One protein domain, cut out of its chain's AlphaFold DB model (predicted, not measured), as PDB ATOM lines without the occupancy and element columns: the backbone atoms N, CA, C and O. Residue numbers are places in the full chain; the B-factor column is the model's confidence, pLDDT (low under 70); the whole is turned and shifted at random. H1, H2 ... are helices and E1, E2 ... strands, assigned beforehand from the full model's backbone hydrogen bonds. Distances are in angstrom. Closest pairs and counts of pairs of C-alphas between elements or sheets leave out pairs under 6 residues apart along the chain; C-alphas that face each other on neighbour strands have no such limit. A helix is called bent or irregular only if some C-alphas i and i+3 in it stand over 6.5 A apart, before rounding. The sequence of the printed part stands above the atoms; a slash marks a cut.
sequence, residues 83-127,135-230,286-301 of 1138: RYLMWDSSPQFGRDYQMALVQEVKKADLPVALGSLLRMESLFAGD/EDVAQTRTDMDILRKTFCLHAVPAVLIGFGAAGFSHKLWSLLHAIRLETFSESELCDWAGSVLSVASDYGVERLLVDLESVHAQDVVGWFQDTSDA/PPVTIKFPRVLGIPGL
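AT A GLANCE: This is residues 83 to 127, 135 to 230 and 286 to 301 of the 1138 residues of the protein "Hypothetical protein" of Symbiodinium sp. CCMP2592 (UniProt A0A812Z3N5). A strongly twisted sheet of six strands has helices H3 and H5 over one face, the other face being bare, while a two-helix arm of H1 and H2, side by side, reaches away from one end of the sheet and makes much of the length. H6 packs on H3. The printed part has 157 residues with six named helices and six named strands; along the chain come first E1 and E2, then H1 and H2, then E3 and E4, then H3 and H4, then E5, then H5 and H6, and last E6; the sheet is branched and mixed, with E2 the antiparallel neighbour of E1, of E3 and of E4, and E5 the parallel neighbour of E1 and of E6, and the class is mixed, helices and strands. The whole is only just loose, close to compact, with a radius of gyration of the C-alphas of 18.4 A and spans of 56 by 42 by 28 A.

IN THESE COORDINATES: E1, residues 83 to 92, begins at C-alpha 83 (-29.415, 6.609, 35.362) and is 26.8 A long. E2, residues 95 to 106, is 35.2 A long. H1, residues 107 to 124, is 26.4 A long and irregular, with C-alphas 108 and 111 7.2 A apart. H2, residues 135 to 150, is 22.6 A long. E3 is residues 152 to 155, E4 residues 159 to 162. H3, residues 168 to 180, is 17.8 A long. H4 is residues 186 to 194, E5 residues 196 to 201, H5 residues 205 to 209, H6 residues 218 to 221. E6, residues 296 to 299, ends at C-alpha 299 (-44.446, 9.383, 41.495).

HOW THE PARTS SIT: E1 and E2 form an antiparallel hairpin, with N 86 and O 101 2.9 A apart, within hydrogen-bond range. On the other side of E1 is E5, parallel, with N 85 and O 198 at 2.9 A. E6 is parallel to E5, with N 298 and O 199 at 2.8 A. On the other side of E2 from E1 are E3 and E4, both antiparallel to E2, with N 102 and O 154 at 2.8 A and N 98 and O 159 at 2.8 A. H3 is on the sheet at a height of 8.0 A, over E2 and slantwise to the strands, at 46 degrees to E2 on the local plane. H5, on the same face, is over E5 at a height of 7.5 A. H3 touches H6, the closest C-alphas being those of Trp 173 and Val 220, 5.8 A. With residues 168 to 172 alone H3 touches H5, closest at Phe 168 and Val 205, C-alphas 5.2 A apart. H3 and H4 only just touch, only at the corner, with 3 pairs of C-alphas within 8 A, the closest Arg 180 and Leu 189, 6.1 A. H1 touches H2, closest at the C-alphas of Ser 116 and Asp 143, 5.0 A, at a shallow tilt of 30 degrees, opposite ways. H2 only grazes the sheet, with residues 147 to 150. Every O i to N i+4 pair is within hydrogen-bond range in H3 and H4; H1 has 12 of 14, H2 11 of 12, and H5 0 of 1 but 2 of 2 O i to N i+3 pairs; H6 is too short for an O i to N i+4 pair.

THE WHOLE: The C-alphas farthest apart, those of Asp 127 and Pro 286, are 59.3 A apart. Residues 128 to 134 and 231 to 285 are not printed, with C-alpha gaps of 19.1 A and 22.6 A. Of the links that are printed whole, H5 to H6 is short and the others are tight. The mean pLDDT of the printed part is 91.6; residues 127, 300 and 301 are under 70.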
ATOM      1  N   ARG A  83     -28.487   5.776  36.141       97.81
ATOM      2  CA  ARG A  83     -29.415   6.609  35.362       97.81
ATOM      3  C   ARG A  83     -30.740   6.822  36.095       97.81
ATOM      4  O   ARG A  83     -31.275   5.904  36.713       97.81
ATOM      5  N   TYR A  84     -31.284   8.027  35.987       96.88
ATOM      6  CA  TYR A  84     -32.568   8.433  36.557       96.88
ATOM      7  C   TYR A  84     -33.419   8.975  35.416       96.88
ATOM      8  O   TYR A  84     -33.041   9.944  34.753       96.88
ATOM      9  N   LEU A  85     -34.544   8.317  35.162       95.56
ATOM     10  CA  LEU A  85     -35.452   8.663  34.082       95.56
ATOM     11  C   LEU A  85     -36.535   9.610  34.611       95.56
ATOM     12  O   LEU A  85     -37.137   9.347  35.645       95.56
ATOM     13  N   MET A  86     -36.819  10.685  33.890       94.25
ATOM     14  CA  MET A  86     -38.070  11.441  33.994       94.25
ATOM     15  C   MET A  86     -38.837  11.185  32.696       94.25
ATOM     16  O   MET A  86     -38.234  11.250  31.621       94.25
ATOM     17  N   TRP A  87     -40.118  10.821  32.781       92.19
ATOM     18  CA  TRP A  87     -40.854  10.245  31.652       92.19
ATOM     19  C   TRP A  87     -42.297  10.754  31.573       92.19
ATOM     20  O   TRP A  87     -43.070  10.564  32.508       92.19
ATOM     21  N   ASP A  88     -42.645  11.381  30.444       90.56
ATOM     22  CA  ASP A  88     -43.957  11.995  30.192       90.56
ATOM     23  C   ASP A  88     -44.357  11.915  28.698       90.56
ATOM     24  O   ASP A  88     -43.506  11.767  27.810       90.56
ATOM     25  N   SER A  89     -45.658  12.004  28.402       88.44
ATOM     26  CA  SER A  89     -46.206  12.066  27.044       88.44
ATOM     27  C   SER A  89     -46.988  13.364  26.798       88.44
ATOM     28  O   SER A  89     -48.117  13.520  27.269       88.44
ATOM     29  N   SER A  90     -46.443  14.253  25.968       83.31
ATOM     30  CA  SER A  90     -47.002  15.586  25.726       83.31
ATOM     31  C   SER A  90     -47.894  15.625  24.464       83.31
ATOM     32  O   SER A  90     -47.403  15.339  23.362       83.31
ATOM     33  N   PRO A  91     -49.189  15.999  24.562       78.44
ATOM     34  CA  PRO A  91     -50.108  16.086  23.422       78.44
ATOM     35  C   PRO A  91     -49.923  17.401  22.637       78.44
ATOM     36  O   PRO A  91     -50.652  18.382  22.813       78.44
ATOM     37  N   GLN A  92     -48.951  17.437  21.724       73.62
ATOM     38  CA  GLN A  92     -48.590  18.635  20.958       73.62
ATOM     39  C   GLN A  92     -49.182  18.626  19.541       73.62
ATOM     40  O   GLN A  92     -48.965  17.713  18.748       73.62
ATOM     41  N   PHE A  93     -49.915  19.688  19.183       77.06
ATOM     42  CA  PHE A  93     -50.541  19.866  17.859       77.06
ATOM     43  C   PHE A  93     -51.485  18.719  17.426       77.06
ATOM     44  O   PHE A  93     -51.641  18.461  16.230       77.06
ATOM     45  N   GLY A  94     -52.129  18.040  18.383       78.06
ATOM     46  CA  GLY A  94     -52.999  16.886  18.115       78.06
ATOM     47  C   GLY A  94     -52.228  15.595  17.814       78.06
ATOM     48  O   GLY A  94     -52.670  14.792  16.992       78.06
ATOM     49  N   ARG A  95     -51.051  15.439  18.427       81.38
ATOM     50  CA  ARG A  95     -50.172  14.270  18.350       81.38
ATOM     51  C   ARG A  95     -49.519  14.036  19.705       81.38
ATOM     52  O   ARG A  95     -49.032  14.988  20.306       81.38
ATOM     53  N   ASP A  96     -49.443  12.784  20.122       86.31
ATOM     54  CA  ASP A  96     -48.863  12.422  21.411       86.31
ATOM     55  C   ASP A  96     -47.373  12.104  21.214       86.31
ATOM     56  O   ASP A  96     -47.015  11.154  20.511       86.31
ATOM     57  N   TYR A  97     -46.497  12.938  21.777       91.06
ATOM     58  CA  TYR A  97     -45.046  12.751  21.723       91.06
ATOM     59  C   TYR A  97     -44.543  12.209  23.052       91.06
ATOM     60  O   TYR A  97     -44.804  12.795  24.100       91.06
ATOM     61  N   GLN A  98     -43.771  11.126  23.010       92.56
ATOM     62  CA  GLN A  98     -43.025  10.673  24.168       92.56
ATOM     63  C   GLN A  98     -41.810  11.572  24.352       92.56
ATOM     64  O   GLN A  98     -40.983  11.716  23.446       92.56
ATOM     65  N   MET A  99     -41.703  12.150  25.542       92.56
ATOM     66  CA  MET A  99     -40.559  12.927  25.984       92.56
ATOM     67  C   MET A  99     -39.959  12.228  27.204       92.56
ATOM     68  O   MET A  99     -40.666  11.722  28.076       92.56
ATOM     69  N   ALA A 100     -38.635  12.153  27.252       93.81
ATOM     70  CA  ALA A 100     -37.936  11.639  28.414       93.81
ATOM     71  C   ALA A 100     -36.627  12.396  28.611       93.81
ATOM     72  O   ALA A 100     -35.926  12.734  27.652       93.81
ATOM     73  N   LEU A 101     -36.315  12.652  29.875       94.00
ATOM     74  CA  LEU A 101     -35.086  13.295  30.304       94.00
ATOM     75  C   LEU A 101     -34.311  12.299  31.161       94.00
ATOM     76  O   LEU A 101     -34.859  11.688  32.076       94.00
ATOM     77  N   VAL A 102     -33.038  12.125  30.840       95.25
ATOM     78  CA  VAL A 102     -32.132  11.202  31.510       95.25
ATOM     79  C   VAL A 102     -31.132  12.038  32.284       95.25
ATOM     80  O   VAL A 102     -30.334  12.774  31.705       95.25
ATOM     81  N   GLN A 103     -31.182  11.926  33.606       95.62
ATOM     82  CA  GLN A 103     -30.054  12.290  34.450       95.62
ATOM     83  C   GLN A 103     -29.147  11.066  34.545       95.62
ATOM     84  O   GLN A 103     -29.624   9.954  34.770       95.62
ATOM     85  N   GLU A 104     -27.842  11.240  34.393       96.56
ATOM     86  CA  GLU A 104     -26.879  10.152  34.526       96.56
ATOM     87  C   GLU A 104     -25.596  10.604  35.223       96.56
ATOM     88  O   GLU A 104     -25.143  11.740  35.071       96.56
ATOM     89  N   VAL A 105     -25.025   9.694  36.011       97.06
ATOM     90  CA  VAL A 105     -23.801   9.901  36.792       97.06
ATOM     91  C   VAL A 105     -22.938   8.651  36.679       97.06
ATOM     92  O   VAL A 105     -23.454   7.540  36.806       97.06
ATOM     93  N   LYS A 106     -21.630   8.793  36.443       97.62
ATOM     94  CA  LYS A 106     -20.714   7.640  36.410       97.62
ATOM     95  C   LYS A 106     -20.576   7.052  37.808       97.62
ATOM     96  O   LYS A 106     -20.412   7.805  38.767       97.62
ATOM     97  N   LYS A 107     -20.585   5.723  37.939       97.00
ATOM     98  CA  LYS A 107     -20.605   5.074  39.259       97.00
ATOM     99  C   LYS A 107     -19.407   5.475  40.134       97.00
ATOM    100  O   LYS A 107     -19.574   5.738  41.321       97.00
ATOM    101  N   ALA A 108     -18.228   5.620  39.527       97.19
ATOM    102  CA  ALA A 108     -16.999   6.057  40.193       97.19
ATOM    103  C   ALA A 108     -17.051   7.487  40.775       97.19
ATOM    104  O   ALA A 108     -16.344   7.769  41.739       97.19
ATOM    105  N   ASP A 109     -17.893   8.377  40.235       97.19
ATOM    106  CA  ASP A 109     -17.984   9.778  40.674       97.19
ATOM    107  C   ASP A 109     -19.013   9.975  41.815       97.19
ATOM    108  O   ASP A 109     -19.042  11.026  42.462       97.19
ATOM    109  N   LEU A 110     -19.842   8.961  42.108       97.38
ATOM    110  CA  LEU A 110     -20.902   9.017  43.129       97.38
ATOM    111  C   LEU A 110     -20.407   9.344  44.554       97.38
ATOM    112  O   LEU A 110     -21.061  10.164  45.201       97.38
ATOM    113  N   PRO A 111     -19.273   8.810  45.063       97.62
ATOM    114  CA  PRO A 111     -18.760   9.184  46.386       97.62
ATOM    115  C   PRO A 111     -18.379  10.667  46.478       97.62
ATOM    116  O   PRO A 111     -18.558  11.304  47.518       97.62
ATOM    117  N   VAL A 112     -17.887  11.237  45.372       96.94
ATOM    118  CA  VAL A 112     -17.485  12.646  45.285       96.94
ATOM    119  C   VAL A 112     -18.721  13.550  45.241       96.94
ATOM    120  O   VAL A 112     -18.760  14.560  45.949       96.94
ATOM    121  N   ALA A 113     -19.761  13.166  44.492       95.88
ATOM    122  CA  ALA A 113     -21.055  13.850  44.514       95.88
ATOM    123  C   ALA A 113     -21.715  13.790  45.902       95.88
ATOM    124  O   ALA A 113     -22.099  14.831  46.432       95.88
ATOM    125  N   LEU A 114     -21.776  12.607  46.526       96.44
ATOM    126  CA  LEU A 114     -22.331  12.421  47.871       96.44
ATOM    127  C   LEU A 114     -21.607  13.293  48.905       96.44
ATOM    128  O   LEU A 114     -22.253  14.012  49.660       96.44
ATOM    129  N   GLY A 115     -20.270  13.283  48.909       96.19
ATOM    130  CA  GLY A 115     -19.485  14.115  49.822       96.19
ATOM    131  C   GLY A 115     -19.699  15.619  49.612       96.19
ATOM    132  O   GLY A 115     -19.682  16.373  50.581       96.19
ATOM    133  N   SER A 116     -19.924  16.051  48.368       95.56
ATOM    134  CA  SER A 116     -20.206  17.456  48.029       95.56
ATOM    135  C   SER A 116     -21.612  17.875  48.468       95.56
ATOM    136  O   SER A 116     -21.776  18.947  49.044       95.56
ATOM    137  N   LEU A 117     -22.611  17.001  48.287       93.62
ATOM    138  CA  LEU A 117     -23.963  17.207  48.810       93.62
ATOM    139  C   LEU A 117     -23.966  17.290  50.336       93.62
ATOM    140  O   LEU A 117     -24.421  18.288  50.877       93.62
ATOM    141  N   LEU A 118     -23.408  16.299  51.038       93.44
ATOM    142  CA  LEU A 118     -23.413  16.276  52.507       93.44
ATOM    143  C   LEU A 118     -22.705  17.500  53.123       93.44
ATOM    144  O   LEU A 118     -23.154  17.999  54.154       93.44
ATOM    145  N   ARG A 119     -21.653  18.033  52.478       93.19
ATOM    146  CA  ARG A 119     -21.049  19.321  52.868       93.19
ATOM    147  C   ARG A 119     -22.022  20.482  52.698       93.19
ATOM    148  O   ARG A 119     -22.247  21.205  53.665       93.19
ATOM    149  N   MET A 120     -22.621  20.643  51.519       90.94
ATOM    150  CA  MET A 120     -23.597  21.710  51.282       90.94
ATOM    151  C   MET A 120     -24.770  21.650  52.268       90.94
ATOM    152  O   MET A 120     -25.105  22.658  52.879       90.94
ATOM    153  N   GLU A 121     -25.341  20.467  52.494       88.56
ATOM    154  CA  GLU A 121     -26.407  20.255  53.480       88.56
ATOM    155  C   GLU A 121     -25.995  20.694  54.884       88.56
ATOM    156  O   GLU A 121     -26.760  21.372  55.564       88.56
ATOM    157  N   SER A 122     -24.767  20.374  55.309       87.31
ATOM    158  CA  SER A 122     -24.272  20.778  56.629       87.31
ATOM    159  C   SER A 122     -24.143  22.298  56.805       87.31
ATOM    160  O   SER A 122     -24.221  22.776  57.934       87.31
ATOM    161  N   LEU A 123     -24.012  23.059  55.709       86.12
ATOM    162  CA  LEU A 123     -24.030  24.526  55.721       86.12
ATOM    163  C   LEU A 123     -25.460  25.095  55.760       86.12
ATOM    164  O   LEU A 123     -25.679  26.129  56.383       86.12
ATOM    165  N   PHE A 124     -26.439  24.428  55.137       82.50
ATOM    166  CA  PHE A 124     -27.844  24.866  55.126       82.50
ATOM    167  C   PHE A 124     -28.673  24.380  56.329       82.50
ATOM    168  O   PHE A 124     -29.740  24.928  56.584       82.50
ATOM    169  N   ALA A 125     -28.204  23.385  57.086       81.00
ATOM    170  CA  ALA A 125     -28.940  22.779  58.203       81.00
ATOM    171  C   ALA A 125     -28.940  23.590  59.525       81.00
ATOM    172  O   ALA A 125     -29.426  23.092  60.540       81.00
ATOM    173  N   GLY A 126     -28.379  24.804  59.545       76.56
ATOM    174  CA  GLY A 126     -28.386  25.699  60.711       76.56
ATOM    175  C   GLY A 126     -29.489  26.760  60.642       76.56
ATOM    176  O   GLY A 126     -29.763  27.279  59.564       76.56
ATOM    177  N   ASP A 127     -30.062  27.132  61.797       68.19
ATOM    178  CA  ASP A 127     -31.201  28.073  61.923       68.19
ATOM    179  C   ASP A 127     -30.993  29.437  61.228       68.19
ATOM    180  O   ASP A 127     -31.956  30.115  60.878       68.19
ATOM    181  N   GLU A 135     -15.064  31.832  53.122       90.75
ATOM    182  CA  GLU A 135     -14.537  30.476  52.890       90.75
ATOM    183  C   GLU A 135     -15.664  29.454  52.657       90.75
ATOM    184  O   GLU A 135     -15.591  28.681  51.701       90.75
ATOM    185  N   ASP A 136     -16.753  29.508  53.430       87.19
ATOM    186  CA  ASP A 136     -17.908  28.611  53.261       87.19
ATOM    187  C   ASP A 136     -18.662  28.883  51.946       87.19
ATOM    188  O   ASP A 136     -19.130  27.958  51.276       87.19
ATOM    189  N   VAL A 137     -18.712  30.147  51.507       86.00
ATOM    190  CA  VAL A 137     -19.255  30.534  50.191       86.00
ATOM    191  C   VAL A 137     -18.362  30.015  49.054       86.00
ATOM    192  O   VAL A 137     -18.866  29.493  48.053       86.00
ATOM    193  N   ALA A 138     -17.035  30.099  49.200       89.38
ATOM    194  CA  ALA A 138     -16.081  29.554  48.231       89.38
ATOM    195  C   ALA A 138     -16.120  28.015  48.166       89.38
ATOM    196  O   ALA A 138     -16.057  27.442  47.071       89.38
ATOM    197  N   GLN A 139     -16.287  27.342  49.308       92.25
ATOM    198  CA  GLN A 139     -16.451  25.891  49.383       92.25
ATOM    199  C   GLN A 139     -17.783  25.450  48.760       92.25
ATOM    200  O   GLN A 139     -17.779  24.577  47.895       92.25
ATOM    201  N   THR A 140     -18.896  26.122  49.078       89.38
ATOM    202  CA  THR A 140     -20.215  25.874  48.460       89.38
ATOM    203  C   THR A 140     -20.150  25.996  46.937       89.38
ATOM    204  O   THR A 140     -20.650  25.136  46.213       89.38
ATOM    205  N   ARG A 141     -19.479  27.035  46.420       87.62
ATOM    206  CA  ARG A 141     -19.259  27.203  44.976       87.62
ATOM    207  C   ARG A 141     -18.422  26.067  44.380       87.62
ATOM    208  O   ARG A 141     -18.717  25.612  43.277       87.62
ATOM    209  N   THR A 142     -17.399  25.612  45.099       94.81
ATOM    210  CA  THR A 142     -16.533  24.505  44.671       94.81
ATOM    211  C   THR A 142     -17.309  23.191  44.599       94.81
ATOM    212  O   THR A 142     -17.218  22.494  43.591       94.81
ATOM    213  N   ASP A 143     -18.132  22.892  45.605       93.62
ATOM    214  CA  ASP A 143     -18.994  21.705  45.639       93.62
ATOM    215  C   ASP A 143     -20.078  21.749  44.550       93.62
ATOM    216  O   ASP A 143     -20.276  20.764  43.838       93.62
ATOM    217  N   MET A 144     -20.686  22.913  44.303       88.19
ATOM    218  CA  MET A 144     -21.586  23.115  43.161       88.19
ATOM    219  C   MET A 144     -20.897  22.875  41.813       88.19
ATOM    220  O   MET A 144     -21.458  22.213  40.937       88.19
ATOM    221  N   ASP A 145     -19.672  23.371  41.632       90.06
ATOM    222  CA  ASP A 145     -18.901  23.166  40.406       90.06
ATOM    223  C   ASP A 145     -18.312  21.747  40.292       90.06
ATOM    224  O   ASP A 145     -17.905  21.359  39.196       90.06
ATOM    225  N   ILE A 146     -18.263  20.955  41.367       92.62
ATOM    226  CA  ILE A 146     -18.019  19.504  41.322       92.62
ATOM    227  C   ILE A 146     -19.285  18.799  40.831       92.62
ATOM    228  O   ILE A 146     -19.251  18.135  39.795       92.62
ATOM    229  N   LEU A 147     -20.416  19.027  41.502       91.25
ATOM    230  CA  LEU A 147     -21.714  18.434  41.172       91.25
ATOM    231  C   LEU A 147     -22.083  18.656  39.695       91.25
ATOM    232  O   LEU A 147     -22.380  17.704  38.976       91.25
ATOM    233  N   ARG A 148     -21.933  19.888  39.195       87.88
ATOM    234  CA  ARG A 148     -22.121  20.267  37.777       87.88
ATOM    235  C   ARG A 148     -21.298  19.475  36.757       87.88
ATOM    236  O   ARG A 148     -21.670  19.462  35.588       87.88
ATOM    237  N   LYS A 149     -20.164  18.894  37.157       89.50
ATOM    238  CA  LYS A 149     -19.292  18.081  36.289       89.50
ATOM    239  C   LYS A 149     -19.615  16.591  36.396       89.50
ATOM    240  O   LYS A 149     -19.372  15.857  35.443       89.50
ATOM    241  N   THR A 150     -20.142  16.162  37.541       92.44
ATOM    242  CA  THR A 150     -20.522  14.773  37.823       92.44
ATOM    243  C   THR A 150     -21.895  14.409  37.249       92.44
ATOM    244  O   THR A 150     -22.082  13.281  36.792       92.44
ATOM    245  N   PHE A 151     -22.844  15.349  37.216       91.31
ATOM    246  CA  PHE A 151     -24.125  15.165  36.527       91.31
ATOM    247  C   PHE A 151     -24.003  15.402  35.021       91.31
ATOM    248  O   PHE A 151     -23.591  16.477  34.587       91.31
ATOM    249  N   CYS A 152     -24.508  14.463  34.221       92.06
ATOM    250  CA  CYS A 152     -25.036  14.785  32.900       92.06
ATOM    251  C   CYS A 152     -26.570  14.736  32.940       92.06
ATOM    252  O   CYS A 152     -27.155  13.902  33.629       92.06
ATOM    253  N   LEU A 153     -27.219  15.647  32.218       92.25
ATOM    254  CA  LEU A 153     -28.672  15.728  32.102       92.25
ATOM    255  C   LEU A 153     -29.011  16.029  30.643       92.25
ATOM    256  O   LEU A 153     -28.669  17.106  30.151       92.25
ATOM    257  N   HIS A 154     -29.663  15.096  29.954       92.06
ATOM    258  CA  HIS A 154     -30.010  15.249  28.540       92.06
ATOM    259  C   HIS A 154     -31.387  14.682  28.213       92.06
ATOM    260  O   HIS A 154     -31.882  13.783  28.886       92.06
ATOM    261  N   ALA A 155     -32.019  15.224  27.174       91.75
ATOM    262  CA  ALA A 155     -33.239  14.654  26.616       91.75
ATOM    263  C   ALA A 155     -32.867  13.588  25.584       91.75
ATOM    264  O   ALA A 155     -31.999  13.832  24.743       91.75
ATOM    265  N   VAL A 156     -33.535  12.436  25.634       93.56
ATOM    266  CA  VAL A 156     -33.460  11.453  24.540       93.56
ATOM    267  C   VAL A 156     -34.287  11.958  23.345       93.56
ATOM    268  O   VAL A 156     -35.171  12.803  23.533       93.56
ATOM    269  N   PRO A 157     -34.055  11.466  22.113       92.50
ATOM    270  CA  PRO A 157     -34.833  11.885  20.948       92.50
ATOM    271  C   PRO A 157     -36.346  11.700  21.160       92.50
ATOM    272  O   PRO A 157     -36.801  10.603  21.474       92.50
ATOM    273  N   ALA A 158     -37.135  12.763  20.975       91.94
ATOM    274  CA  ALA A 158     -38.586  12.709  21.163       91.94
ATOM    275  C   ALA A 158     -39.259  11.864  20.066       91.94
ATOM    276  O   ALA A 158     -39.102  12.137  18.871       91.94
ATOM    277  N   VAL A 159     -40.042  10.857  20.464       92.62
ATOM    278  CA  VAL A 159     -40.670   9.887  19.549       92.62
ATOM    279  C   VAL A 159     -42.182  10.101  19.495       92.62
ATOM    280  O   VAL A 159     -42.842  10.270  20.514       92.62
ATOM    281  N   LEU A 160     -42.749  10.098  18.287       92.31
ATOM    282  CA  LEU A 160     -44.195  10.184  18.067       92.31
ATOM    283  C   LEU A 160     -44.851   8.831  18.381       92.31
ATOM    284  O   LEU A 160     -44.600   7.861  17.671       92.31
ATOM    285  N   ILE A 161     -45.726   8.786  19.388       87.88
ATOM    286  CA  ILE A 161     -46.339   7.541  19.894       87.88
ATOM    287  C   ILE A 161     -47.387   6.986  18.905       87.88
ATOM    288  O   ILE A 161     -47.650   5.786  18.848       87.88
ATOM    289  N   GLY A 162     -47.972   7.865  18.087       77.06
ATOM    290  CA  GLY A 162     -49.004   7.551  17.099       77.06
ATOM    291  C   GLY A 162     -50.229   8.450  17.261       77.06
ATOM    292  O   GLY A 162     -50.265   9.325  18.122       77.06
ATOM    293  N   PHE A 163     -51.249   8.264  16.421       73.25
ATOM    294  CA  PHE A 163     -52.516   8.988  16.569       73.25
ATOM    295  C   PHE A 163     -53.463   8.209  17.492       73.25
ATOM    296  O   PHE A 163     -53.992   7.177  17.088       73.25
ATOM    297  N   GLY A 164     -53.682   8.706  18.716       71.81
ATOM    298  CA  GLY A 164     -54.612   8.113  19.690       71.81
ATOM    299  C   GLY A 164     -54.067   6.902  20.463       71.81
ATOM    300  O   GLY A 164     -54.819   6.233  21.170       71.81
ATOM    301  N   ALA A 165     -52.772   6.611  20.345       76.88
ATOM    302  CA  ALA A 165     -52.121   5.464  20.970       76.88
ATOM    303  C   ALA A 165     -51.545   5.825  22.355       76.88
ATOM    304  O   ALA A 165     -50.353   6.051  22.500       76.88
ATOM    305  N   ALA A 166     -52.385   5.874  23.395       83.12
ATOM    306  CA  ALA A 166     -51.969   6.316  24.740       83.12
ATOM    307  C   ALA A 166     -51.588   5.185  25.729       83.12
ATOM    308  O   ALA A 166     -51.203   5.456  26.865       83.12
ATOM    309  N   GLY A 167     -51.724   3.911  25.339       92.69
ATOM    310  CA  GLY A 167     -51.460   2.759  26.219       92.69
ATOM    311  C   GLY A 167     -49.969   2.496  26.482       92.69
ATOM    312  O   GLY A 167     -49.143   2.748  25.606       92.69
ATOM    313  N   PHE A 168     -49.648   1.925  27.653       94.06
ATOM    314  CA  PHE A 168     -48.275   1.687  28.143       94.06
ATOM    315  C   PHE A 168     -47.334   1.042  27.120       94.06
ATOM    316  O   PHE A 168     -46.195   1.474  27.006       94.06
ATOM    317  N   SER A 169     -47.801   0.059  26.345       94.06
ATOM    318  CA  SER A 169     -47.002  -0.598  25.303       94.06
ATOM    319  C   SER A 169     -46.441   0.394  24.280       94.06
ATOM    320  O   SER A 169     -45.241   0.397  24.037       94.06
ATOM    321  N   HIS A 170     -47.270   1.286  23.734       93.56
ATOM    322  CA  HIS A 170     -46.848   2.289  22.748       93.56
ATOM    323  C   HIS A 170     -45.867   3.299  23.353       93.56
ATOM    324  O   HIS A 170     -44.896   3.692  22.703       93.56
ATOM    325  N   LYS A 171     -46.094   3.679  24.616       94.50
ATOM    326  CA  LYS A 171     -45.194   4.557  25.367       94.50
ATOM    327  C   LYS A 171     -43.829   3.903  25.579       94.50
ATOM    328  O   LYS A 171     -42.803   4.468  25.208       94.50
ATOM    329  N   LEU A 172     -43.820   2.676  26.102       95.69
ATOM    330  CA  LEU A 172     -42.629   1.852  26.319       95.69
ATOM    331  C   LEU A 172     -41.862   1.607  25.013       95.69
ATOM    332  O   LEU A 172     -40.640   1.716  24.998       95.69
ATOM    333  N   TRP A 173     -42.561   1.327  23.911       95.06
ATOM    334  CA  TRP A 173     -41.953   1.184  22.586       95.06
ATOM    335  C   TRP A 173     -41.304   2.488  22.119       95.06
ATOM    336  O   TRP A 173     -40.179   2.467  21.626       95.06
ATOM    337  N   SER A 174     -41.967   3.626  22.331       94.94
ATOM    338  CA  SER A 174     -41.430   4.951  21.996       94.94
ATOM    339  C   SER A 174     -40.182   5.288  22.820       94.94
ATOM    340  O   SER A 174     -39.194   5.774  22.273       94.94
ATOM    341  N   LEU A 175     -40.191   4.964  24.118       96.12
ATOM    342  CA  LEU A 175     -39.046   5.107  25.020       96.12
ATOM    343  C   LEU A 175     -37.875   4.199  24.608       96.12
ATOM    344  O   LEU A 175     -36.757   4.679  24.436       96.12
ATOM    345  N   LEU A 176     -38.114   2.898  24.410       97.12
ATOM    346  CA  LEU A 176     -37.068   1.944  24.023       97.12
ATOM    347  C   LEU A 176     -36.510   2.233  22.623       97.12
ATOM    348  O   LEU A 176     -35.314   2.059  22.408       97.12
ATOM    349  N   HIS A 177     -37.324   2.754  21.698       95.81
ATOM    350  CA  HIS A 177     -36.850   3.283  20.420       95.81
ATOM    351  C   HIS A 177     -35.906   4.480  20.625       95.81
ATOM    352  O   HIS A 177     -34.812   4.490  20.063       95.81
ATOM    353  N   ALA A 178     -36.287   5.458  21.457       95.56
ATOM    354  CA  ALA A 178     -35.445   6.616  21.768       95.56
ATOM    355  C   ALA A 178     -34.108   6.214  22.420       95.56
ATOM    356  O   ALA A 178     -33.062   6.741  22.051       95.56
ATOM    357  N   ILE A 179     -34.114   5.228  23.324       96.81
ATOM    358  CA  ILE A 179     -32.890   4.713  23.961       96.81
ATOM    359  C   ILE A 179     -32.048   3.891  22.973       96.81
ATOM    360  O   ILE A 179     -30.828   4.023  22.962       96.81
ATOM    361  N   ARG A 180     -32.657   3.086  22.087       96.69
ATOM    362  CA  ARG A 180     -31.932   2.317  21.053       96.69
ATOM    363  C   ARG A 180     -31.178   3.219  20.074       96.69
ATOM    364  O   ARG A 180     -30.183   2.787  19.491       96.69
ATOM    365  N   LEU A 181     -31.609   4.474  19.918       95.62
ATOM    366  CA  LEU A 181     -30.869   5.500  19.186       95.62
ATOM    367  C   LEU A 181     -29.588   5.965  19.921       95.62
ATOM    368  O   LEU A 181     -28.656   6.420  19.254       95.62
ATOM    369  N   GLU A 182     -29.484   5.773  21.236       96.19
ATOM    370  CA  GLU A 182     -28.308   6.053  22.080       96.19
ATOM    371  C   GLU A 182     -27.505   4.792  22.491       96.19
ATOM    372  O   GLU A 182     -26.616   4.882  23.343       96.19
ATOM    373  N   THR A 183     -27.753   3.631  21.866       96.94
ATOM    374  CA  THR A 183     -26.929   2.405  22.006       96.94
ATOM    375  C   THR A 183     -26.525   1.822  20.643       96.94
ATOM    376  O   THR A 183     -27.132   2.135  19.614       96.94
ATOM    377  N   PHE A 184     -25.474   0.995  20.576       97.19
ATOM    378  CA  PHE A 184     -25.086   0.321  19.327       97.19
ATOM    379  C   PHE A 184     -25.745  -1.045  19.138       97.19
ATOM    380  O   PHE A 184     -25.991  -1.419  17.987       97.19
ATOM    381  N   SER A 185     -26.052  -1.758  20.226       96.75
ATOM    382  CA  SER A 185     -26.561  -3.137  20.212       96.75
ATOM    383  C   SER A 185     -27.819  -3.361  21.063       96.75
ATOM    384  O   SER A 185     -28.148  -2.541  21.927       96.75
ATOM    385  N   GLU A 186     -28.510  -4.489  20.847       96.62
ATOM    386  CA  GLU A 186     -29.577  -4.963  21.745       96.62
ATOM    387  C   GLU A 186     -29.039  -5.227  23.165       96.62
ATOM    388  O   GLU A 186     -29.699  -4.876  24.143       96.62
ATOM    389  N   SER A 187     -27.823  -5.780  23.293       96.31
ATOM    390  CA  SER A 187     -27.174  -6.004  24.599       96.31
ATOM    391  C   SER A 187     -26.953  -4.689  25.343       96.31
ATOM    392  O   SER A 187     -27.385  -4.555  26.482       96.31
ATOM    393  N   GLU A 188     -26.384  -3.680  24.677       96.81
ATOM    394  CA  GLU A 188     -26.161  -2.360  25.280       96.81
ATOM    395  C   GLU A 188     -27.477  -1.665  25.675       96.81
ATOM    396  O   GLU A 188     -27.493  -0.898  26.635       96.81
ATOM    397  N   LEU A 189     -28.593  -1.935  24.982       97.38
ATOM    398  CA  LEU A 189     -29.927  -1.472  25.395       97.38
ATOM    399  C   LEU A 189     -30.410  -2.180  26.674       97.38
ATOM    400  O   LEU A 189     -31.020  -1.542  27.534       97.38
ATOM    401  N   CYS A 190     -30.117  -3.473  26.830       97.12
ATOM    402  CA  CYS A 190     -30.395  -4.210  28.061       97.12
ATOM    403  C   CYS A 190     -29.532  -3.710  29.234       97.12
ATOM    404  O   CYS A 190     -30.057  -3.495  30.327       97.12
ATOM    405  N   ASP A 191     -28.241  -3.461  29.004       96.81
ATOM    406  CA  ASP A 191     -27.323  -2.904  30.007       96.81
ATOM    407  C   ASP A 191     -27.745  -1.480  30.417       96.81
ATOM    408  O   ASP A 191     -27.777  -1.145  31.604       96.81
ATOM    409  N   TRP A 192     -28.164  -0.654  29.450       97.25
ATOM    410  CA  TRP A 192     -28.740   0.667  29.709       97.25
ATOM    411  C   TRP A 192     -30.006   0.563  30.571       97.25
ATOM    412  O   TRP A 192     -30.112   1.263  31.576       97.25
ATOM    413  N   ALA A 193     -30.939  -0.339  30.251       97.56
ATOM    414  CA  ALA A 193     -32.160  -0.544  31.039       97.56
ATOM    415  C   ALA A 193     -31.864  -1.031  32.473       97.56
ATOM    416  O   ALA A 193     -32.452  -0.530  33.433       97.56
ATOM    417  N   GLY A 194     -30.886  -1.928  32.636       97.12
ATOM    418  CA  GLY A 194     -30.403  -2.394  33.941       97.12
ATOM    419  C   GLY A 194     -29.704  -1.321  34.788       97.12
ATOM    420  O   GLY A 194     -29.620  -1.469  36.009       97.12
ATOM    421  N   SER A 195     -29.235  -0.237  34.160       97.50
ATOM    422  CA  SER A 195     -28.590   0.908  34.822       97.50
ATOM    423  C   SER A 195     -29.560   1.957  35.382       97.50
ATOM    424  O   SER A 195     -29.140   2.854  36.120       97.50
ATOM    425  N   VAL A 196     -30.850   1.872  35.032       97.94
ATOM    426  CA  VAL A 196     -31.865   2.803  35.532       97.94
ATOM    427  C   VAL A 196     -32.190   2.459  36.989       97.94
ATOM    428  O   VAL A 196     -32.565   1.332  37.309       97.94
ATOM    429  N   LEU A 197     -32.044   3.444  37.874       97.62
ATOM    430  CA  LEU A 197     -32.296   3.321  39.310       97.62
ATOM    431  C   LEU A 197     -33.664   3.873  39.718       97.62
ATOM    432  O   LEU A 197     -34.260   3.399  40.683       97.62
ATOM    433  N   SER A 198     -34.192   4.848  38.979       96.44
ATOM    434  CA  SER A 198     -35.524   5.397  39.230       96.44
ATOM    435  C   SER A 198     -36.210   5.899  37.966       96.44
ATOM    436  O   SER A 198     -35.543   6.332  37.024       96.44
ATOM    437  N   VAL A 199     -37.543   5.919  37.990       95.25
ATOM    438  CA  VAL A 199     -38.376   6.619  37.001       95.25
ATOM    439  C   VAL A 199     -39.332   7.580  37.702       95.25
ATOM    440  O   VAL A 199     -40.090   7.151  38.562       95.25
ATOM    441  N   ALA A 200     -39.293   8.863  37.343       93.00
ATOM    442  CA  ALA A 200     -40.271   9.876  37.726       93.00
ATOM    443  C   ALA A 200     -41.344  10.001  36.629       93.00
ATOM    444  O   ALA A 200     -40.994  10.157  35.457       93.00
ATOM    445  N   SER A 201     -42.625   9.884  36.997       90.81
ATOM    446  CA  SER A 201     -43.771  10.058  36.082       90.81
ATOM    447  C   SER A 201     -45.063  10.429  36.827       90.81
ATOM    448  O   SER A 201     -45.266  10.020  37.974       90.81
ATOM    449  N   ASP A 202     -45.982  11.129  36.157       82.94
ATOM    450  CA  ASP A 202     -47.141  11.861  36.710       82.94
ATOM    451  C   ASP A 202     -48.264  11.022  37.380       82.94
ATOM    452  O   ASP A 202     -49.290  11.569  37.793       82.94
ATOM    453  N   TYR A 203     -48.060   9.710  37.556       74.00
ATOM    454  CA  TYR A 203     -49.052   8.629  37.754       74.00
ATOM    455  C   TYR A 203     -49.794   8.151  36.490       74.00
ATOM    456  O   TYR A 203     -50.732   7.349  36.602       74.00
ATOM    457  N   GLY A 204     -49.342   8.545  35.302       83.56
ATOM    458  CA  GLY A 204     -49.749   7.978  34.023       83.56
ATOM    459  C   GLY A 204     -49.477   6.474  33.901       83.56
ATOM    460  O   GLY A 204     -49.134   5.770  34.857       83.56
ATOM    461  N   VAL A 205     -49.641   5.942  32.691       89.19
ATOM    462  CA  VAL A 205     -49.392   4.513  32.423       89.19
ATOM    463  C   VAL A 205     -47.901   4.158  32.525       89.19
ATOM    464  O   VAL A 205     -47.559   3.006  32.766       89.19
ATOM    465  N   GLU A 206     -47.034   5.164  32.416       90.69
ATOM    466  CA  GLU A 206     -45.583   5.158  32.602       90.69
ATOM    467  C   GLU A 206     -45.123   4.451  33.886       90.69
ATOM    468  O   GLU A 206     -44.135   3.716  33.870       90.69
ATOM    469  N   ARG A 207     -45.869   4.589  34.990       89.19
ATOM    470  CA  ARG A 207     -45.514   3.975  36.284       89.19
ATOM    471  C   ARG A 207     -45.414   2.444  36.247       89.19
ATOM    472  O   ARG A 207     -44.752   1.864  37.101       89.19
ATOM    473  N   LEU A 208     -46.023   1.802  35.244       93.75
ATOM    474  CA  LEU A 208     -45.959   0.354  35.014       93.75
ATOM    475  C   LEU A 208     -44.572  -0.130  34.539       93.75
ATOM    476  O   LEU A 208     -44.368  -1.332  34.400       93.75
ATOM    477  N   LEU A 209     -43.598   0.767  34.325       95.12
ATOM    478  CA  LEU A 209     -42.201   0.395  34.049       95.12
ATOM    479  C   LEU A 209     -41.564  -0.418  35.187       95.12
ATOM    480  O   LEU A 209     -40.706  -1.257  34.928       95.12
ATOM    481  N   VAL A 210     -42.000  -0.191  36.431       93.44
ATOM    482  CA  VAL A 210     -41.561  -0.953  37.618       93.44
ATOM    483  C   VAL A 210     -42.130  -2.373  37.614       93.44
ATOM    484  O   VAL A 210     -41.459  -3.316  38.024       93.44
ATOM    485  N   ASP A 211     -43.355  -2.529  37.111       94.00
ATOM    486  CA  ASP A 211     -44.076  -3.804  37.029       94.00
ATOM    487  C   ASP A 211     -43.658  -4.640  35.794       94.00
ATOM    488  O   ASP A 211     -44.204  -5.716  35.541       94.00
ATOM    489  N   LEU A 212     -42.697  -4.157  34.995       95.31
ATOM    490  CA  LEU A 212     -42.283  -4.774  33.737       95.31
ATOM    491  C   LEU A 212     -41.289  -5.927  33.958       95.31
ATOM    492  O   LEU A 212     -40.074  -5.723  33.978       95.31
ATOM    493  N   GLU A 213     -41.807  -7.156  34.057       94.06
ATOM    494  CA  GLU A 213     -41.003  -8.376  34.258       94.06
ATOM    495  C   GLU A 213     -39.861  -8.531  33.236       94.06
ATOM    496  O   GLU A 213     -38.701  -8.748  33.610       94.06
ATOM    497  N   SER A 214     -40.198  -8.475  31.939       95.62
ATOM    498  CA  SER A 214     -39.255  -8.598  30.824       95.62
ATOM    499  C   SER A 214     -39.899  -8.366  29.456       95.62
ATOM    500  O   SER A 214     -41.056  -8.736  29.270       95.62
ATOM    501  N   VAL A 215     -39.130  -7.878  28.477       96.44
ATOM    502  CA  VAL A 215     -39.531  -7.814  27.055       96.44
ATOM    503  C   VAL A 215     -38.351  -8.216  26.165       96.44
ATOM    504  O   VAL A 215     -37.221  -7.816  26.448       96.44
ATOM    505  N   HIS A 216     -38.566  -8.980  25.091       96.12
ATOM    506  CA  HIS A 216     -37.493  -9.238  24.126       96.12
ATOM    507  C   HIS A 216     -37.180  -7.972  23.322       96.12
ATOM    508  O   HIS A 216     -38.085  -7.275  22.866       96.12
ATOM    509  N   ALA A 217     -35.895  -7.672  23.125       94.88
ATOM    510  CA  ALA A 217     -35.468  -6.512  22.346       94.88
ATOM    511  C   ALA A 217     -36.027  -6.570  20.911       94.88
ATOM    512  O   ALA A 217     -36.569  -5.582  20.416       94.88
ATOM    513  N   GLN A 218     -36.031  -7.760  20.308       92.31
ATOM    514  CA  GLN A 218     -36.529  -7.993  18.952       92.31
ATOM    515  C   GLN A 218     -38.004  -7.588  18.761       92.31
ATOM    516  O   GLN A 218     -38.339  -7.039  17.713       92.31
ATOM    517  N   ASP A 219     -38.856  -7.752  19.783       92.44
ATOM    518  CA  ASP A 219     -40.289  -7.402  19.732       92.44
ATOM    519  C   ASP A 219     -40.549  -5.883  19.663       92.44
ATOM    520  O   ASP A 219     -41.650  -5.459  19.312       92.44
ATOM    521  N   VAL A 220     -39.559  -5.058  20.026       90.62
ATOM    522  CA  VAL A 220     -39.701  -3.594  20.169       90.62
ATOM    523  C   VAL A 220     -38.755  -2.817  19.253       90.62
ATOM    524  O   VAL A 220     -39.092  -1.738  18.765       90.62
ATOM    525  N   VAL A 221     -37.550  -3.345  19.040       92.69
ATOM    526  CA  VAL A 221     -36.451  -2.676  18.335       92.69
ATOM    527  C   VAL A 221     -35.743  -3.568  17.310       92.69
ATOM    528  O   VAL A 221     -34.789  -3.105  16.692       92.69
ATOM    529  N   GLY A 222     -36.223  -4.791  17.047       86.31
ATOM    530  CA  GLY A 222     -35.590  -5.759  16.132       86.31
ATOM    531  C   GLY A 222     -35.494  -5.340  14.655       86.31
ATOM    532  O   GLY A 222     -34.891  -6.044  13.850       86.31
ATOM    533  N   TRP A 223     -36.056  -4.186  14.275       89.88
ATOM    534  CA  TRP A 223     -35.798  -3.541  12.981       89.88
ATOM    535  C   TRP A 223     -34.465  -2.772  12.930       89.88
ATOM    536  O   TRP A 223     -34.033  -2.369  11.848       89.88
ATOM    537  N   PHE A 224     -33.809  -2.534  14.071       91.06
ATOM    538  CA  PHE A 224     -32.479  -1.932  14.137       91.06
ATOM    539  C   PHE A 224     -31.412  -3.019  14.007       91.06
ATOM    540  O   PHE A 224     -31.374  -3.959  14.793       91.06
ATOM    541  N   GLN A 225     -30.500  -2.857  13.049       93.62
ATOM    542  CA  GLN A 225     -29.311  -3.701  12.963       93.62
ATOM    543  C   GLN A 225     -28.275  -3.266  14.005       93.62
ATOM    544  O   GLN A 225     -27.977  -2.075  14.151       93.62
ATOM    545  N   ASP A 226     -27.705  -4.239  14.709       95.62
ATOM    546  CA  ASP A 226     -26.623  -4.005  15.659       95.62
ATOM    547  C   ASP A 226     -25.357  -3.535  14.931       95.62
ATOM    548  O   ASP A 226     -24.933  -4.096  13.922       95.62
ATOM    549  N   THR A 227     -24.765  -2.446  15.425       95.31
ATOM    550  CA  THR A 227     -23.606  -1.810  14.780       95.31
ATOM    551  C   THR A 227     -22.345  -2.633  15.040       95.31
ATOM    552  O   THR A 227     -22.069  -2.979  16.190       95.31
ATOM    553  N   SER A 228     -21.562  -2.929  13.996       95.69
ATOM    554  CA  SER A 228     -20.382  -3.790  14.129       95.69
ATOM    555  C   SER A 228     -19.316  -3.162  15.031       95.69
ATOM    556  O   SER A 228     -19.135  -1.945  15.051       95.69
ATOM    557  N   ASP A 229     -18.539  -3.980  15.744       94.50
ATOM    558  CA  ASP A 229     -17.451  -3.481  16.599       94.50
ATOM    559  C   ASP A 229     -16.347  -2.738  15.821       94.50
ATOM    560  O   ASP A 229     -15.566  -2.002  16.428       94.50
ATOM    561  N   ALA A 230     -16.258  -2.909  14.496       93.44
ATOM    562  CA  ALA A 230     -15.395  -2.092  13.646       93.44
ATOM    563  C   ALA A 230     -15.959  -0.669  13.498       93.44
ATOM    564  O   ALA A 230     -15.221   0.303  13.668       93.44
ATOM    565  N   PRO A 286     -29.269 -16.356  21.857       92.19
ATOM    566  CA  PRO A 286     -30.529 -16.287  22.587       92.19
ATOM    567  C   PRO A 286     -31.050 -14.839  22.623       92.19
ATOM    568  O   PRO A 286     -30.260 -13.920  22.855       92.19
ATOM    569  N   PRO A 287     -32.362 -14.612  22.408       93.12
ATOM    570  CA  PRO A 287     -32.907 -13.275  22.204       93.12
ATOM    571  C   PRO A 287     -32.707 -12.393  23.439       93.12
ATOM    572  O   PRO A 287     -33.115 -12.742  24.555       93.12
ATOM    573  N   VAL A 288     -32.098 -11.222  23.232       97.00
ATOM    574  CA  VAL A 288     -31.816 -10.276  24.314       97.00
ATOM    575  C   VAL A 288     -33.126  -9.848  24.967       97.00
ATOM    576  O   VAL A 288     -34.122  -9.573  24.299       97.00
ATOM    577  N   THR A 289     -33.140  -9.834  26.297       97.38
ATOM    578  CA  THR A 289     -34.355  -9.641  27.090       97.38
ATOM    579  C   THR A 289     -34.174  -8.453  28.028       97.38
ATOM    580  O   THR A 289     -33.517  -8.566  29.061       97.38
ATOM    581  N   ILE A 290     -34.773  -7.324  27.656       97.50
ATOM    582  CA  ILE A 290     -34.730  -6.043  28.366       97.50
ATOM    583  C   ILE A 290     -35.523  -6.162  29.674       97.50
ATOM    584  O   ILE A 290     -36.635  -6.700  29.690       97.50
ATOM    585  N   LYS A 291     -34.950  -5.653  30.771       96.69
ATOM    586  CA  LYS A 291     -35.547  -5.630  32.116       96.69
ATOM    587  C   LYS A 291     -35.136  -4.362  32.862       96.69
ATOM    588  O   LYS A 291     -34.065  -3.821  32.605       96.69
ATOM    589  N   PHE A 292     -35.935  -3.964  33.851       96.88
ATOM    590  CA  PHE A 292     -35.690  -2.791  34.702       96.88
ATOM    591  C   PHE A 292     -35.531  -3.170  36.195       96.88
ATOM    592  O   PHE A 292     -36.188  -2.597  37.061       96.88
ATOM    593  N   PRO A 293     -34.670  -4.152  36.545       95.69
ATOM    594  CA  PRO A 293     -34.710  -4.848  37.837       95.69
ATOM    595  C   PRO A 293     -34.363  -3.986  39.060       95.69
ATOM    596  O   PRO A 293     -34.574  -4.434  40.182       95.69
ATOM    597  N   ARG A 294     -33.790  -2.791  38.875       96.31
ATOM    598  CA  ARG A 294     -33.371  -1.890  39.964       96.31
ATOM    599  C   ARG A 294     -34.255  -0.643  40.094       96.31
ATOM    600  O   ARG A 294     -34.011   0.151  40.999       96.31
ATOM    601  N   VAL A 295     -35.251  -0.463  39.221       96.88
ATOM    602  CA  VAL A 295     -36.002   0.794  39.097       96.88
ATOM    603  C   VAL A 295     -36.993   0.994  40.240       96.88
ATOM    604  O   VAL A 295     -37.997   0.296  40.352       96.88
ATOM    605  N   LEU A 296     -36.770   2.045  41.026       96.44
ATOM    606  CA  LEU A 296     -37.770   2.614  41.923       96.44
ATOM    607  C   LEU A 296     -38.677   3.577  41.143       96.44
ATOM    608  O   LEU A 296     -38.231   4.620  40.663       96.44
ATOM    609  N   GLY A 297     -39.964   3.255  41.026       93.50
ATOM    610  CA  GLY A 297     -40.952   4.195  40.492       93.50
ATOM    611  C   GLY A 297     -41.202   5.312  41.492       93.50
ATOM    612  O   GLY A 297     -41.803   5.067  42.535       93.50
ATOM    613  N   ILE A 298     -40.741   6.516  41.185       90.94
ATOM    614  CA  ILE A 298     -41.049   7.721  41.942       90.94
ATOM    615  C   ILE A 298     -42.267   8.375  41.291       90.94
ATOM    616  O   ILE A 298     -42.261   8.649  40.091       90.94
ATOM    617  N   PRO A 299     -43.339   8.633  42.042       79.50
ATOM    618  CA  PRO A 299     -44.446   9.383  41.495       79.50
ATOM    619  C   PRO A 299     -44.123  10.869  41.370       79.50
ATOM    620  O   PRO A 299     -43.615  11.479  42.309       79.50
ATOM    621  N   GLY A 300     -44.532  11.464  40.253       69.38
ATOM    622  CA  GLY A 300     -44.491  12.898  40.015       69.38
ATOM    623  C   GLY A 300     -45.281  13.677  41.059       69.38
ATOM    624  O   GLY A 300     -46.508  13.539  41.195       69.38
ATOM    625  N   LEU A 301     -44.585  14.549  41.790       68.38
ATOM    626  CA  LEU A 301     -45.169  15.491  42.755       68.38
ATOM    627  C   LEU A 301     -45.428  16.864  42.099       68.38
ATOM    628  O   LEU A 301     -45.384  17.916  42.740       68.38
TER     629      LEU A 301